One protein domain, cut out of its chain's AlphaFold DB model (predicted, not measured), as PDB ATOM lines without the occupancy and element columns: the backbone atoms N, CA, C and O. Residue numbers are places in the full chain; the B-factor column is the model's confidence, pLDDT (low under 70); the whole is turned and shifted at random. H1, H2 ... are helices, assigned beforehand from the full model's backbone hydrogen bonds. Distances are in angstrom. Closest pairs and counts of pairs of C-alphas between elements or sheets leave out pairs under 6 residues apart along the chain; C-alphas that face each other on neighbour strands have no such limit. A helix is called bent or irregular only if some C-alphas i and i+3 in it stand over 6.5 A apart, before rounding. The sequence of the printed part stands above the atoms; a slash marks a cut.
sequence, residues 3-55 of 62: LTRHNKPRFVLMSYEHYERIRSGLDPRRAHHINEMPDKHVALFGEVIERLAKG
ATOM      1  N   LEU A   3     -40.184 -12.456 -20.309       73.00
ATOM      2  CA  LEU A   3     -41.480 -12.019 -20.805       73.00
ATOM      3  C   LEU A   3     -41.953 -13.013 -21.863       73.00
ATOM      4  O   LEU A   3     -41.333 -13.172 -22.918       73.00
ATOM      5  N   THR A   4     -43.066 -13.680 -21.579       65.69
ATOM      6  CA  THR A   4     -43.733 -14.557 -22.541       65.69
ATOM      7  C   THR A   4     -45.167 -14.084 -22.744       65.69
ATOM      8  O   THR A   4     -45.826 -13.641 -21.806       65.69
ATOM      9  N   ARG A   5     -45.640 -14.130 -23.990       77.75
ATOM     10  CA  ARG A   5     -47.033 -13.870 -24.358       77.75
ATOM     11  C   ARG A   5     -47.428 -14.895 -25.408       77.75
ATOM     12  O   ARG A   5     -46.657 -15.147 -26.332       77.75
ATOM     13  N   HIS A   6     -48.615 -15.476 -25.266       75.94
ATOM     14  CA  HIS A   6     -49.131 -16.439 -26.232       75.94
ATOM     15  C   HIS A   6     -49.130 -15.828 -27.644       75.94
ATOM     16  O   HIS A   6     -49.591 -14.698 -27.838       75.94
ATOM     17  N   ASN A   7     -48.590 -16.572 -28.612       71.62
ATOM     18  CA  ASN A   7     -48.473 -16.183 -30.019       71.62
ATOM     19  C   ASN A   7     -47.593 -14.936 -30.300       71.62
ATOM     20  O   ASN A   7     -47.823 -14.197 -31.261       71.62
ATOM     21  N   LYS A   8     -46.587 -14.668 -29.451       75.25
ATOM     22  CA  LYS A   8     -45.560 -13.629 -29.657       75.25
ATOM     23  C   LYS A   8     -44.159 -14.150 -29.300       75.25
ATOM     24  O   LYS A   8     -44.049 -15.078 -28.499       75.25
ATOM     25  N   PRO A   9     -43.089 -13.546 -29.852       75.88
ATOM     26  CA  PRO A   9     -41.721 -13.898 -29.485       75.88
ATOM     27  C   PRO A   9     -41.477 -13.733 -27.979       75.88
ATOM     28  O   PRO A   9     -42.038 -12.842 -27.337       75.88
ATOM     29  N   ARG A  10     -40.649 -14.615 -27.413       77.12
ATOM     30  CA  ARG A  10     -40.249 -14.584 -26.001       77.12
ATOM     31  C   ARG A  10     -39.084 -13.608 -25.847       77.12
ATOM     32  O   ARG A  10     -38.136 -13.671 -26.624       77.12
ATOM     33  N   PHE A  11     -39.132 -12.746 -24.837       79.69
ATOM     34  CA  PHE A  11     -38.085 -11.756 -24.569       79.69
ATOM     35  C   PHE A  11     -37.522 -11.936 -23.160       79.69
ATOM     36  O   PHE A  11     -38.225 -12.379 -22.254       79.69
ATOM     37  N   VAL A  12     -36.256 -11.576 -22.952       83.69
ATOM     38  CA  VAL A  12     -35.621 -11.601 -21.628       83.69
ATOM     39  C   VAL A  12     -35.336 -10.173 -21.187       83.69
ATOM     40  O   VAL A  12     -34.689  -9.419 -21.905       83.69
ATOM     41  N   LEU A  13     -35.805  -9.818 -19.993       84.56
ATOM     42  CA  LEU A  13     -35.414  -8.585 -19.320       84.56
ATOM     43  C   LEU A  13     -34.190  -8.857 -18.442       84.56
ATOM     44  O   LEU A  13     -34.204  -9.771 -17.604       84.56
ATOM     45  N   MET A  14     -33.157  -8.039 -18.627       87.69
ATOM     46  CA  MET A  14     -31.918  -8.030 -17.852       87.69
ATOM     47  C   MET A  14     -31.413  -6.594 -17.687       87.69
ATOM     48  O   MET A  14     -31.840  -5.702 -18.422       87.69
ATOM     49  N   SER A  15     -30.520  -6.363 -16.721       88.62
ATOM     50  CA  SER A  15     -29.890  -5.051 -16.588       88.62
ATOM     51  C   SER A  15     -29.029  -4.750 -17.811       88.62
ATOM     52  O   SER A  15     -28.440  -5.650 -18.414       88.62
ATOM     53  N   TYR A  16     -28.934  -3.468 -18.152       84.88
ATOM     54  CA  TYR A  16     -28.137  -3.020 -19.289       84.88
ATOM     55  C   TYR A  16     -26.665  -3.448 -19.162       84.88
ATOM     56  O   TYR A  16     -26.082  -3.969 -20.105       84.88
ATOM     57  N   GLU A  17     -26.093  -3.343 -17.961       85.75
ATOM     58  CA  GLU A  17     -24.728  -3.802 -17.686       85.75
ATOM     59  C   GLU A  17     -24.542  -5.306 -17.931       85.75
ATOM     60  O   GLU A  17     -23.497  -5.741 -18.407       85.75
ATOM     61  N   HIS A  18     -25.550  -6.121 -17.597       80.81
ATOM     62  CA  HIS A  18     -25.500  -7.563 -17.825       80.81
ATOM     63  C   HIS A  18     -25.569  -7.880 -19.321       80.81
ATOM     64  O   HIS A  18     -24.826  -8.737 -19.796       80.81
ATOM     65  N   TYR A  19     -26.400  -7.153 -20.069       84.44
ATOM     66  CA  TYR A  19     -26.462  -7.258 -21.524       84.44
ATOM     67  C   TYR A  19     -25.119  -6.911 -22.180       84.44
ATOM     68  O   TYR A  19     -24.617  -7.690 -22.990       84.44
ATOM     69  N   GLU A  20     -24.494  -5.799 -21.788       84.00
ATOM     70  CA  GLU A  20     -23.209  -5.371 -22.355       84.00
ATOM     71  C   GLU A  20     -22.069  -6.357 -22.046       84.00
ATOM     72  O   GLU A  20     -21.222  -6.602 -22.907       84.00
ATOM     73  N   ARG A  21     -22.072  -7.015 -20.876       81.44
ATOM     74  CA  ARG A  21     -21.110  -8.095 -20.567       81.44
ATOM     75  C   ARG A  21     -21.252  -9.307 -21.490       81.44
ATOM     76  O   ARG A  21     -20.244  -9.858 -21.916       81.44
ATOM     77  N   ILE A  22     -22.481  -9.713 -21.815       77.81
ATOM     78  CA  ILE A  22     -22.728 -10.825 -22.751       77.81
ATOM     79  C   ILE A  22     -22.363 -10.403 -24.181       77.81
ATOM     80  O   ILE A  22     -21.739 -11.157 -24.924       77.81
ATOM     81  N   ARG A  23     -22.724  -9.176 -24.567       76.25
ATOM     82  CA  ARG A  23     -22.509  -8.637 -25.916       76.25
ATOM     83  C   ARG A  23     -21.034  -8.405 -26.254       76.25
ATOM     84  O   ARG A  23     -20.644  -8.623 -27.397       76.25
ATOM     85  N   SER A  24     -20.228  -7.946 -25.297       73.69
ATOM     86  CA  SER A  24     -18.826  -7.536 -25.507       73.69
ATOM     87  C   SER A  24     -17.835  -8.689 -25.738       73.69
ATOM     88  O   SER A  24     -16.657  -8.433 -25.972       73.69
ATOM     89  N   GLY A  25     -18.303  -9.943 -25.793       61.16
ATOM     90  CA  GLY A  25     -17.596 -10.994 -26.535       61.16
ATOM     91  C   GLY A  25     -16.583 -11.832 -25.754       61.16
ATOM     92  O   GLY A  25     -15.655 -12.360 -26.359       61.16
ATOM     93  N   LEU A  26     -16.759 -12.003 -24.441       60.22
ATOM     94  CA  LEU A  26     -16.016 -13.023 -23.679       60.22
ATOM     95  C   LEU A  26     -16.734 -14.380 -23.611       60.22
ATOM     96  O   LEU A  26     -16.130 -15.358 -23.172       60.22
ATOM     97  N   ASP A  27     -17.993 -14.466 -24.053       61.88
ATOM     98  CA  ASP A  27     -18.697 -15.742 -24.166       61.88
ATOM     99  C   ASP A  27     -18.523 -16.314 -25.588       61.88
ATOM    100  O   ASP A  27     -18.989 -15.702 -26.554       61.88
ATOM    101  N   PRO A  28     -17.868 -17.480 -25.757       64.25
ATOM    102  CA  PRO A  28     -17.771 -18.152 -27.053       64.25
ATOM    103  C   PRO A  28     -19.135 -18.636 -27.579       64.25
ATOM    104  O   PRO A  28     -19.237 -19.036 -28.741       64.25
ATOM    105  N   ARG A  29     -20.191 -18.624 -26.754       66.88
ATOM    106  CA  ARG A  29     -21.547 -19.013 -27.151       66.88
ATOM    107  C   ARG A  29     -22.249 -17.857 -27.859       66.88
ATOM    108  O   ARG A  29     -22.839 -16.977 -27.236       66.88
ATOM    109  N   ARG A  30     -22.235 -17.895 -29.189       65.75
ATOM    110  CA  ARG A  30     -22.978 -16.964 -30.046       65.75
ATOM    111  C   ARG A  30     -24.263 -17.616 -30.547       65.75
ATOM    112  O   ARG A  30     -24.233 -18.693 -31.133       65.75
ATOM    113  N   ALA A  31     -25.397 -16.952 -30.337       66.44
ATOM    114  CA  ALA A  31     -26.640 -17.328 -30.999       66.44
ATOM    115  C   ALA A  31     -26.595 -16.834 -32.450       66.44
ATOM    116  O   ALA A  31     -26.327 -15.657 -32.696       66.44
ATOM    117  N   HIS A  32     -26.854 -17.729 -33.398       66.50
ATOM    118  CA  HIS A  32     -26.988 -17.398 -34.811       66.50
ATOM    119  C   HIS A  32     -28.463 -17.455 -35.191       66.50
ATOM    120  O   HIS A  32     -29.156 -18.413 -34.843       66.50
ATOM    121  N   HIS A  33     -28.953 -16.441 -35.907       66.31
ATOM    122  CA  HIS A  33     -30.218 -16.598 -36.612       66.31
ATOM    123  C   HIS A  33     -30.044 -17.680 -37.689       66.31
ATOM    124  O   HIS A  33     -28.944 -17.841 -38.211       66.31
ATOM    125  N   ILE A  34     -31.106 -18.407 -38.054       67.38
ATOM    126  CA  ILE A  34     -31.022 -19.513 -39.034       67.38
ATOM    127  C   ILE A  34     -30.360 -19.047 -40.344       67.38
ATOM    128  O   ILE A  34     -29.477 -19.714 -40.867       67.38
ATOM    129  N   ASN A  35     -30.714 -17.848 -40.813       69.75
ATOM    130  CA  ASN A  35     -30.147 -17.236 -42.025       69.75
ATOM    131  C   ASN A  35     -28.687 -16.765 -41.879       69.75
ATOM    132  O   ASN A  35     -28.047 -16.441 -42.872       69.75
ATOM    133  N   GLU A  36     -28.179 -16.671 -40.651       75.31
ATOM    134  CA  GLU A  36     -26.821 -16.224 -40.315       75.31
ATOM    135  C   GLU A  36     -25.975 -17.374 -39.744       75.31
ATOM    136  O   GLU A  36     -24.899 -17.143 -39.178       75.31
ATOM    137  N   MET A  37     -26.485 -18.610 -39.819       76.44
ATOM    138  CA  MET A  37     -25.801 -19.783 -39.300       76.44
ATOM    139  C   MET A  37     -24.617 -20.115 -40.219       76.44
ATOM    140  O   MET A  37     -24.829 -20.337 -41.409       76.44
ATOM    141  N   PRO A  38     -23.372 -20.151 -39.708       78.31
ATOM    142  CA  PRO A  38     -22.221 -20.457 -40.544       78.31
ATOM    143  C   PRO A  38     -22.329 -21.867 -41.131       78.31
ATOM    144  O   PRO A  38     -22.677 -22.806 -40.412       78.31
ATOM    145  N   ASP A  39     -21.930 -22.038 -42.393       76.88
ATOM    146  CA  ASP A  39     -22.046 -23.309 -43.133       76.88
ATOM    147  C   ASP A  39     -21.394 -24.500 -42.413       76.88
ATOM    148  O   ASP A  39     -21.850 -25.638 -42.506       76.88
ATOM    149  N   LYS A  40     -20.356 -24.237 -41.608       73.19
ATOM    150  CA  LYS A  40     -19.692 -25.249 -40.774       73.19
ATOM    151  C   LYS A  40     -20.649 -25.942 -39.794       73.19
ATOM    152  O   LYS A  40     -20.437 -27.104 -39.472       73.19
ATOM    153  N   HIS A  41     -21.691 -25.256 -39.326       73.12
ATOM    154  CA  HIS A  41     -22.692 -25.833 -38.425       73.12
ATOM    155  C   HIS A  41     -23.725 -26.680 -39.168       73.12
ATOM    156  O   HIS A  41     -24.226 -27.647 -38.605       73.12
ATOM    157  N   VAL A  42     -24.013 -26.366 -40.435       71.38
ATOM    158  CA  VAL A  42     -24.925 -27.167 -41.269       71.38
ATOM    159  C   VAL A  42     -24.383 -28.587 -41.420       71.38
ATOM    160  O   VAL A  42     -25.131 -29.544 -41.254       71.38
ATOM    161  N   ALA A  43     -23.070 -28.735 -41.623       72.50
ATOM    162  CA  ALA A  43     -22.420 -30.044 -41.683       72.50
ATOM    163  C   ALA A  43     -22.474 -30.813 -40.348       72.50
ATOM    164  O   ALA A  43     -22.564 -32.035 -40.352       72.50
ATOM    165  N   LEU A  44     -22.440 -30.110 -39.210       74.00
ATOM    166  CA  LEU A  44     -22.476 -30.726 -37.877       74.00
ATOM    167  C   LEU A  44     -23.874 -31.211 -37.480       74.00
ATOM    168  O   LEU A  44     -23.997 -32.210 -36.778       74.00
ATOM    169  N   PHE A  45     -24.921 -30.496 -37.896       74.75
ATOM    170  CA  PHE A  45     -26.296 -30.792 -37.486       74.75
ATOM    171  C   PHE A  45     -27.136 -31.460 -38.576       74.75
ATOM    172  O   PHE A  45     -28.164 -32.041 -38.246       74.75
ATOM    173  N   GLY A  46     -26.723 -31.404 -39.844       78.62
ATOM    174  CA  GLY A  46     -27.510 -31.893 -40.980       78.62
ATOM    175  C   GLY A  46     -27.915 -33.360 -40.843       78.62
ATOM    176  O   GLY A  46     -29.099 -33.670 -40.896       78.62
ATOM    177  N   GLU A  47     -26.955 -34.241 -40.557       78.50
ATOM    178  CA  GLU A  47     -27.206 -35.680 -40.386       78.50
ATOM    179  C   GLU A  47     -28.179 -35.965 -39.228       78.50
ATOM    180  O   GLU A  47     -29.110 -36.761 -39.353       78.50
ATOM    181  N   VAL A  48     -28.006 -35.267 -38.103       77.44
ATOM    182  CA  VAL A  48     -28.856 -35.436 -36.917       77.44
ATOM    183  C   VAL A  48     -30.268 -34.905 -37.175       77.44
ATOM    184  O   VAL A  48     -31.241 -35.540 -36.775       77.44
ATOM    185  N   ILE A  49     -30.399 -33.773 -37.870       80.69
ATOM    186  CA  ILE A  49     -31.694 -33.191 -38.246       80.69
ATOM    187  C   ILE A  49     -32.437 -34.114 -39.216       80.69
ATOM    188  O   ILE A  49     -33.636 -34.319 -39.046       80.69
ATOM    189  N   GLU A  50     -31.750 -34.704 -40.199       81.31
ATOM    190  CA  GLU A  50     -32.358 -35.675 -41.116       81.31
ATOM    191  C   GLU A  50     -32.843 -36.933 -40.392       81.31
ATOM    192  O   GLU A  50     -33.912 -37.457 -40.715       81.31
ATOM    193  N   ARG A  51     -32.088 -37.405 -39.396       79.12
ATOM    194  CA  ARG A  51     -32.483 -38.540 -38.554       79.12
ATOM    195  C   ARG A  51     -33.717 -38.213 -37.704       79.12
ATOM    196  O   ARG A  51     -34.685 -38.969 -37.717       79.12
ATOM    197  N   LEU A  52     -33.738 -37.040 -37.069       78.69
ATOM    198  CA  LEU A  52     -34.899 -36.561 -36.306       78.69
ATOM    199  C   LEU A  52     -36.132 -36.351 -37.198       78.69
ATOM    200  O   LEU A  52     -37.241 -36.704 -36.807       78.69
ATOM    201  N   ALA A  53     -35.963 -35.841 -38.421       79.69
ATOM    202  CA  ALA A  53     -37.061 -35.665 -39.377       79.69
ATOM    203  C   ALA A  53     -37.714 -36.997 -39.795       79.69
ATOM    204  O   ALA A  53     -38.889 -37.012 -40.163       79.69
ATOM    205  N   LYS A  54     -36.976 -38.112 -39.715       83.44
ATOM    206  CA  LYS A  54     -37.481 -39.479 -39.941       83.44
ATOM    207  C   LYS A  54     -38.160 -40.088 -38.706       83.44
ATOM    208  O   LYS A  54     -38.685 -41.192 -38.798       83.44
ATOM    209  N   GLY A  55     -38.184 -39.372 -37.580       73.00
ATOM    210  CA  GLY A  55     -38.760 -39.836 -36.315       73.00
ATOM    211  C   GLY A  55     -37.817 -40.707 -35.482       73.00
ATOM    212  O   GLY A  55     -38.244 -41.273 -34.483       73.00
TER     213      GLY A  55
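What this domain is: This is residues 3 to 55 of the 62 residues of an uncharacterized protein of Rhizobium etli (UniProt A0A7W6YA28). An open, flat arch with no packed core: a hooked tail, residues 3 to 15, leads to the short helix H1, and a winding link crosses to the longer helix H2 at the far end. The printed part has 53 residues, 23 of them, under half, in the two named helices; the class is all helix, with no named strand. It is extended, with a radius of gyration of the C-alphas of 15.8 A and spans of 42 by 33 by 17 A.

Where its parts are: Start at C-alpha 3, (-41.480, -12.019, -20.805). Find C-alpha 16 at (-28.137, -3.020, -19.289), where H1, residues 16 to 23, begins. H2, residues 39 to 53, runs 19.8 A to C-alpha 53 at (-37.061, -35.665, -39.377); it is irregular, with C-alphas 44 and 47 7.3 A apart.

How they stand to each other: H1 and H2 are apart, with no C-alpha of the one within 8 A of the other. Every O i to N i+4 pair is within hydrogen-bond range in H1, and 8 of 11 in H2.

The domain as a whole: The C-alphas of Glu 17 and Lys 54 are the two farthest apart, at 43.9 A. The printed part has no cut; the 15-residue link is long. Look for pLDDT under 70 at residue 4 and residues 25 to 35.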